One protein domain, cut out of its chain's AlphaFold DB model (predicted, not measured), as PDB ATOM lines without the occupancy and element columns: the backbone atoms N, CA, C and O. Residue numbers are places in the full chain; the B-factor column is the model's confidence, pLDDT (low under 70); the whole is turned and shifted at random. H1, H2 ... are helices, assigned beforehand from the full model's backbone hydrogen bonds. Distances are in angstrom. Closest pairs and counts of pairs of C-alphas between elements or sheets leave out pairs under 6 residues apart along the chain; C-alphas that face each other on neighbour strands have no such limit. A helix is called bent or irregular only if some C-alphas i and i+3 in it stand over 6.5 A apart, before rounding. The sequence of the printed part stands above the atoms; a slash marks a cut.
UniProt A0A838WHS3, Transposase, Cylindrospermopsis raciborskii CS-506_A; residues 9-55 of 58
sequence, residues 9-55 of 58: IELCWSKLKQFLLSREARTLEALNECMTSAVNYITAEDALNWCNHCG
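Overview. This is residues 9 to 55 of the 58 residues of the protein "Transposase" of Cylindrospermopsis raciborskii CS-506_A (UniProt A0A838WHS3). Three helices make a loose open triangle: H1 runs along one side, H2 folds back beside its second half at a steep slant, and H3 turns from the far end of H2 back toward the beginning of H1. H1 thus spans the opening of a wide V that is made by H2 and H3, with the short stretch of residues 42 and 43 at its point. The printed part has 47 residues with three named helices, in the order H1, H2, H3, and no named strand; the class is all helix. The whole is only just loose, close to compact, with a radius of gyration of the C-alphas of 11.8 A, and its outline is a rod of 37 by 15 by 14 A.

Arrangement. H1, residues 9 to 22, touches H2, residues 28 to 41, with residues 16 to 20 of H1 alone. Their closest C-alphas are those of Leu 16 and Ala 38, 6.1 A apart. The two helices run opposite ways at a steep tilt of 57 degrees, with their centres 11.6 A apart. H1 and H3, residues 44 to 53, only just touch, with 3 pairs of C-alphas within 8 A, and H1 does so with residues 11 to 12 alone. The closest C-alphas here are those of Leu 11 and Trp 50, 6.5 A apart. H1 and H3 run opposite ways at a steep tilt of 56 degrees. H2 and H3 are apart, although they follow each other along the chain. In H1 and H3 every O i to N i+4 pair is within hydrogen-bond range; in H2 it is 8 of 10.

Along the chain. H1 begins at C-alpha 9, at (18.346, 10.404, 36.319), and is 20.0 A long from first to last C-alpha. H2 begins at C-alpha 28, at (20.120, 33.201, 36.927), and is 19.4 A long. It is neither bent nor irregular, but only just: C-alphas 33 and 36 are 6.0 A apart. H3 is 14.2 A long and ends at C-alpha 53, at (11.026, 2.396, 31.925).

Size, cuts and confidence. The two C-alphas farthest apart are those of Glu 29 and Gly 55, at 37.3 A, while the first and last printed C-alphas, those of Ile 9 and Gly 55, are 13.4 A apart. The printed part has no cut. The links from H1 to H2, with 5 residues, and from H2 to H3, with 2 residues, are both tight. The mean pLDDT of the printed part is 87.0, and no printed residue is under 70.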
ATOM      1  N   ILE A   9      17.856   9.041  36.100       86.94
ATOM      2  CA  ILE A   9      18.346  10.404  36.319       86.94
ATOM      3  C   ILE A   9      18.329  11.263  35.042       86.94
ATOM      4  O   ILE A   9      18.056  12.457  35.121       86.94
ATOM      5  N   GLU A  10      18.532  10.677  33.859       88.50
ATOM      6  CA  GLU A  10      18.471  11.414  32.588       88.50
ATOM      7  C   GLU A  10      17.027  11.797  32.231       88.50
ATOM      8  O   GLU A  10      16.770  12.887  31.707       88.50
ATOM      9  N   LEU A  11      16.062  10.941  32.584       89.00
ATOM     10  CA  LEU A  11      14.630  11.232  32.459       89.00
ATOM     11  C   LEU A  11      14.210  12.357  33.415       89.00
ATOM     12  O   LEU A  11      13.498  13.282  33.011       89.00
ATOM     13  N   CYS A  12      14.745  12.345  34.640       90.31
ATOM     14  CA  CYS A  12      14.596  13.437  35.599       90.31
ATOM     15  C   CYS A  12      15.122  14.768  35.037       90.31
ATOM     16  O   CYS A  12      14.386  15.760  34.976       90.31
ATOM     17  N   TRP A  13      16.358  14.782  34.527       87.81
ATOM     18  CA  TRP A  13      16.947  15.971  33.910       87.81
ATOM     19  C   TRP A  13      16.172  16.453  32.685       87.81
ATOM     20  O   TRP A  13      16.077  17.662  32.460       87.81
ATOM     21  N   SER A  14      15.607  15.543  31.896       89.88
ATOM     22  CA  SER A  14      14.779  15.885  30.738       89.88
ATOM     23  C   SER A  14      13.485  16.591  31.154       89.88
ATOM     24  O   SER A  14      13.191  17.667  30.621       89.88
ATOM     25  N   LYS A  15      12.765  16.072  32.160       89.88
ATOM     26  CA  LYS A  15      11.553  16.713  32.707       89.88
ATOM     27  C   LYS A  15      11.864  18.085  33.321       89.88
ATOM     28  O   LYS A  15      11.141  19.051  33.070       89.88
ATOM     29  N   LEU A  16      12.967  18.196  34.064       89.56
ATOM     30  CA  LEU A  16      13.397  19.454  34.681       89.56
ATOM     31  C   LEU A  16      13.765  20.513  33.630       89.56
ATOM     32  O   LEU A  16      13.291  21.647  33.702       89.56
ATOM     33  N   LYS A  17      14.537  20.139  32.602       86.19
ATOM     34  CA  LYS A  17      14.866  21.030  31.477       86.19
ATOM     35  C   LYS A  17      13.611  21.502  30.741       86.19
ATOM     36  O   LYS A  17      13.505  22.685  30.431       86.19
ATOM     37  N   GLN A  18      12.646  20.613  30.502       89.19
ATOM     38  CA  GLN A  18      11.385  20.969  29.848       89.19
ATOM     39  C   GLN A  18      10.570  21.981  30.671       89.19
ATOM     40  O   GLN A  18      10.042  22.942  30.110       89.19
ATOM     41  N   PHE A  19      10.517  21.811  31.996       88.12
ATOM     42  CA  PHE A  19       9.855  22.758  32.895       88.12
ATOM     43  C   PHE A  19      10.511  24.145  32.849       88.12
ATOM     44  O   PHE A  19       9.819  25.151  32.697       88.12
ATOM     45  N   LEU A  20      11.845  24.208  32.923       85.56
ATOM     46  CA  LEU A  20      12.591  25.470  32.868       85.56
ATOM     47  C   LEU A  20      12.432  26.183  31.519       85.56
ATOM     48  O   LEU A  20      12.228  27.398  31.486       85.56
ATOM     49  N   LEU A  21      12.468  25.434  30.411       84.25
ATOM     50  CA  LEU A  21      12.217  25.967  29.068       84.25
ATOM     51  C   LEU A  21      10.805  26.553  28.949       84.25
ATOM     52  O   LEU A  21      10.645  27.640  28.401       84.25
ATOM     53  N   SER A  22       9.798  25.882  29.516       84.56
ATOM     54  CA  SER A  22       8.411  26.365  29.527       84.56
ATOM     55  C   SER A  22       8.205  27.636  30.359       84.56
ATOM     56  O   SER A  22       7.185  28.300  30.194       84.56
ATOM     57  N   ARG A  23       9.125  27.955  31.276       82.00
ATOM     58  CA  ARG A  23       9.071  29.149  32.133       82.00
ATOM     59  C   ARG A  23       9.894  30.316  31.589       82.00
ATOM     60  O   ARG A  23       9.945  31.352  32.239       82.00
ATOM     61  N   GLU A  24      10.551  30.141  30.439       81.69
ATOM     62  CA  GLU A  24      11.450  31.134  29.834       81.69
ATOM     63  C   GLU A  24      12.492  31.688  30.822       81.69
ATOM     64  O   GLU A  24      12.907  32.843  30.729       81.69
ATOM     65  N   ALA A  25      12.943  30.855  31.767       73.31
ATOM     66  CA  ALA A  25      13.891  31.227  32.813       73.31
ATOM     67  C   ALA A  25      15.304  31.437  32.231       73.31
ATOM     68  O   ALA A  25      16.191  30.596  32.368       73.31
ATOM     69  N   ARG A  26      15.505  32.557  31.525       77.75
ATOM     70  CA  ARG A  26      16.755  32.930  30.832       77.75
ATOM     71  C   ARG A  26      17.701  33.780  31.688       77.75
ATOM     72  O   ARG A  26      18.721  34.243  31.186       77.75
ATOM     73  N   THR A  27      17.376  33.989  32.962       85.81
ATOM     74  CA  THR A  27      18.229  34.682  33.938       85.81
ATOM     75  C   THR A  27      18.558  33.755  35.103       85.81
ATOM     76  O   THR A  27      17.796  32.839  35.412       85.81
ATOM     77  N   LEU A  28      19.697  33.990  35.765       84.44
ATOM     78  CA  LEU A  28      20.120  33.201  36.927       84.44
ATOM     79  C   LEU A  28      19.100  33.289  38.075       84.44
ATOM     80  O   LEU A  28      18.813  32.291  38.728       84.44
ATOM     81  N   GLU A  29      18.523  34.473  38.289       84.88
ATOM     82  CA  GLU A  29      17.498  34.708  39.310       84.88
ATOM     83  C   GLU A  29      16.216  33.928  39.005       84.88
ATOM     84  O   GLU A  29      15.747  33.170  39.853       84.88
ATOM     85  N   ALA A  30      15.707  34.015  37.770       84.00
ATOM     86  CA  ALA A  30      14.521  33.265  37.356       84.00
ATOM     87  C   ALA A  30      14.762  31.750  37.398       84.00
ATOM     88  O   ALA A  30      13.863  30.994  37.763       84.00
ATOM     89  N   LEU A  31      15.975  31.300  37.057       86.62
ATOM     90  CA  LEU A  31      16.375  29.904  37.194       86.62
ATOM     91  C   LEU A  31      16.313  29.461  38.659       86.62
ATOM     92  O   LEU A  31      15.714  28.429  38.945       86.62
ATOM     93  N   ASN A  32      16.884  30.236  39.583       85.94
ATOM     94  CA  ASN A  32      16.891  29.906  41.006       85.94
ATOM     95  C   ASN A  32      15.470  29.851  41.601       85.94
ATOM     96  O   ASN A  32      15.140  28.915  42.329       85.94
ATOM     97  N   GLU A  33      14.601  30.794  41.229       85.62
ATOM     98  CA  GLU A  33      13.185  30.785  41.630       85.62
ATOM     99  C   GLU A  33      12.439  29.568  41.058       85.62
ATOM    100  O   GLU A  33      11.708  28.859  41.764       85.62
ATOM    101  N   CYS A  34      12.665  29.265  39.778       87.38
ATOM    102  CA  CYS A  34      12.030  28.134  39.114       87.38
ATOM    103  C   CYS A  34      12.552  26.784  39.614       87.38
ATOM    104  O   CYS A  34      11.786  25.824  39.592       87.38
ATOM    105  N   MET A  35      13.796  26.686  40.089       86.00
ATOM    106  CA  MET A  35      14.380  25.433  40.588       86.00
ATOM    107  C   MET A  35      13.579  24.856  41.755       86.00
ATOM    108  O   MET A  35      13.260  23.669  41.737       86.00
ATOM    109  N   THR A  36      13.160  25.692  42.711       85.75
ATOM    110  CA  THR A  36      12.306  25.255  43.830       85.75
ATOM    111  C   THR A  36      10.961  24.724  43.330       85.75
ATOM    112  O   THR A  36      10.451  23.719  43.821       85.75
ATOM    113  N   SER A  37      10.387  25.354  42.306       86.38
ATOM    114  CA  SER A  37       9.139  24.878  41.695       86.38
ATOM    115  C   SER A  37       9.346  23.594  40.883       86.38
ATOM    116  O   SER A  37       8.495  22.711  40.901       86.38
ATOM    117  N   ALA A  38      10.488  23.466  40.206       86.06
ATOM    118  CA  ALA A  38      10.832  22.323  39.371       86.06
ATOM    119  C   ALA A  38      11.057  21.051  40.198       86.06
ATOM    120  O   ALA A  38      10.594  19.984  39.803       86.06
ATOM    121  N   VAL A  39      11.710  21.153  41.362       85.88
ATOM    122  CA  VAL A  39      11.894  19.991  42.251       85.88
ATOM    123  C   VAL A  39      10.572  19.519  42.852       85.88
ATOM    124  O   VAL A  39      10.356  18.318  42.956       85.88
ATOM    125  N   ASN A  40       9.652  20.438  43.162       87.06
ATOM    126  CA  ASN A  40       8.303  20.094  43.628       87.06
ATOM    127  C   ASN A  40       7.399  19.550  42.508       87.06
ATOM    128  O   ASN A  40       6.383  18.920  42.784       87.06
ATOM    129  N   TYR A  41       7.750  19.794  41.243       88.25
ATOM    130  CA  TYR A  41       7.029  19.277  40.080       88.25
ATOM    131  C   TYR A  41       7.359  17.805  39.774       88.25
ATOM    132  O   TYR A  41       6.618  17.134  39.051       88.25
ATOM    133  N   ILE A  42       8.470  17.292  40.308       90.06
ATOM    134  CA  ILE A  42       8.862  15.890  40.169       90.06
ATOM    135  C   ILE A  42       8.216  15.095  41.303       90.06
ATOM    136  O   ILE A  42       8.475  15.338  42.479       90.06
ATOM    137  N   THR A  43       7.373  14.132  40.944       92.00
ATOM    138  CA  THR A  43       6.661  13.292  41.910       92.00
ATOM    139  C   THR A  43       7.371  11.955  42.122       92.00
ATOM    140  O   THR A  43       8.177  11.513  41.302       92.00
ATOM    141  N   ALA A  44       7.036  11.262  43.214       90.81
ATOM    142  CA  ALA A  44       7.497   9.889  43.425       90.81
ATOM    143  C   ALA A  44       7.011   8.937  42.314       90.81
ATOM    144  O   ALA A  44       7.724   8.009  41.947       90.81
ATOM    145  N   GLU A  45       5.828   9.191  41.746       91.75
ATOM    146  CA  GLU A  45       5.282   8.409  40.633       91.75
ATOM    147  C   GLU A  45       6.121   8.572  39.359       91.75
ATOM    148  O   GLU A  45       6.403   7.585  38.683       91.75
ATOM    149  N   ASP A  46       6.597   9.786  39.063       91.69
ATOM    150  CA  ASP A  46       7.536  10.007  37.958       91.69
ATOM    151  C   ASP A  46       8.800   9.161  38.123       91.69
ATOM    152  O   ASP A  46       9.205   8.466  37.194       91.69
ATOM    153  N   ALA A  47       9.388   9.172  39.323       90.50
ATOM    154  CA  ALA A  47      10.588   8.401  39.620       90.50
ATOM    155  C   ALA A  47      10.359   6.890  39.461       90.50
ATOM    156  O   ALA A  47      11.189   6.204  38.864       90.50
ATOM    157  N   LEU A  48       9.224   6.374  39.941       91.06
ATOM    158  CA  LEU A  48       8.850   4.968  39.770       91.06
ATOM    159  C   LEU A  48       8.669   4.610  38.290       91.06
ATOM    160  O   LEU A  48       9.219   3.608  37.830       91.06
ATOM    161  N   ASN A  49       7.965   5.451  37.531       90.38
ATOM    162  CA  ASN A  49       7.759   5.254  36.099       90.38
ATOM    163  C   ASN A  49       9.078   5.273  35.320       90.38
ATOM    164  O   ASN A  49       9.267   4.447  34.429       90.38
ATOM    165  N   TRP A  50      10.011   6.162  35.665       90.88
ATOM    166  CA  TRP A  50      11.337   6.205  35.045       90.88
ATOM    167  C   TRP A  50      12.131   4.947  35.332       90.88
ATOM    168  O   TRP A  50      12.693   4.354  34.419       90.88
ATOM    169  N   CYS A  51      12.158   4.498  36.580       87.31
ATOM    170  CA  CYS A  51      12.915   3.306  36.905       87.31
ATOM    171  C   CYS A  51      12.298   2.030  36.300       87.31
ATOM    172  O   CYS A  51      13.046   1.138  35.903       87.31
ATOM    173  N   ASN A  52      10.969   1.958  36.169       88.38
ATOM    174  CA  ASN A  52      10.292   0.899  35.415       88.38
ATOM    175  C   ASN A  52      10.630   0.973  33.913       88.38
ATOM    176  O   ASN A  52      10.992  -0.032  33.308       88.38
ATOM    177  N   HIS A  53      10.610   2.173  33.317       86.00
ATOM    178  CA  HIS A  53      11.026   2.396  31.925       86.00
ATOM    179  C   HIS A  53      12.477   1.957  31.671       86.00
ATOM    180  O   HIS A  53      12.791   1.417  30.614       86.00
ATOM    181  N   CYS A  54      13.349   2.141  32.664       86.94
ATOM    182  CA  CYS A  54      14.742   1.699  32.642       86.94
ATOM    183  C   CYS A  54      14.930   0.201  32.964       86.94
ATOM    184  O   CYS A  54      16.065  -0.272  32.952       86.94
ATOM    185  N   GLY A  55      13.866  -0.545  33.281       85.31
ATOM    186  CA  GLY A  55      13.936  -1.967  33.642       85.31
ATOM    187  C   GLY A  55      14.607  -2.252  34.992       85.31
ATOM    188  O   GLY A  55      15.046  -3.374  35.232       85.31
TER     189      GLY A  55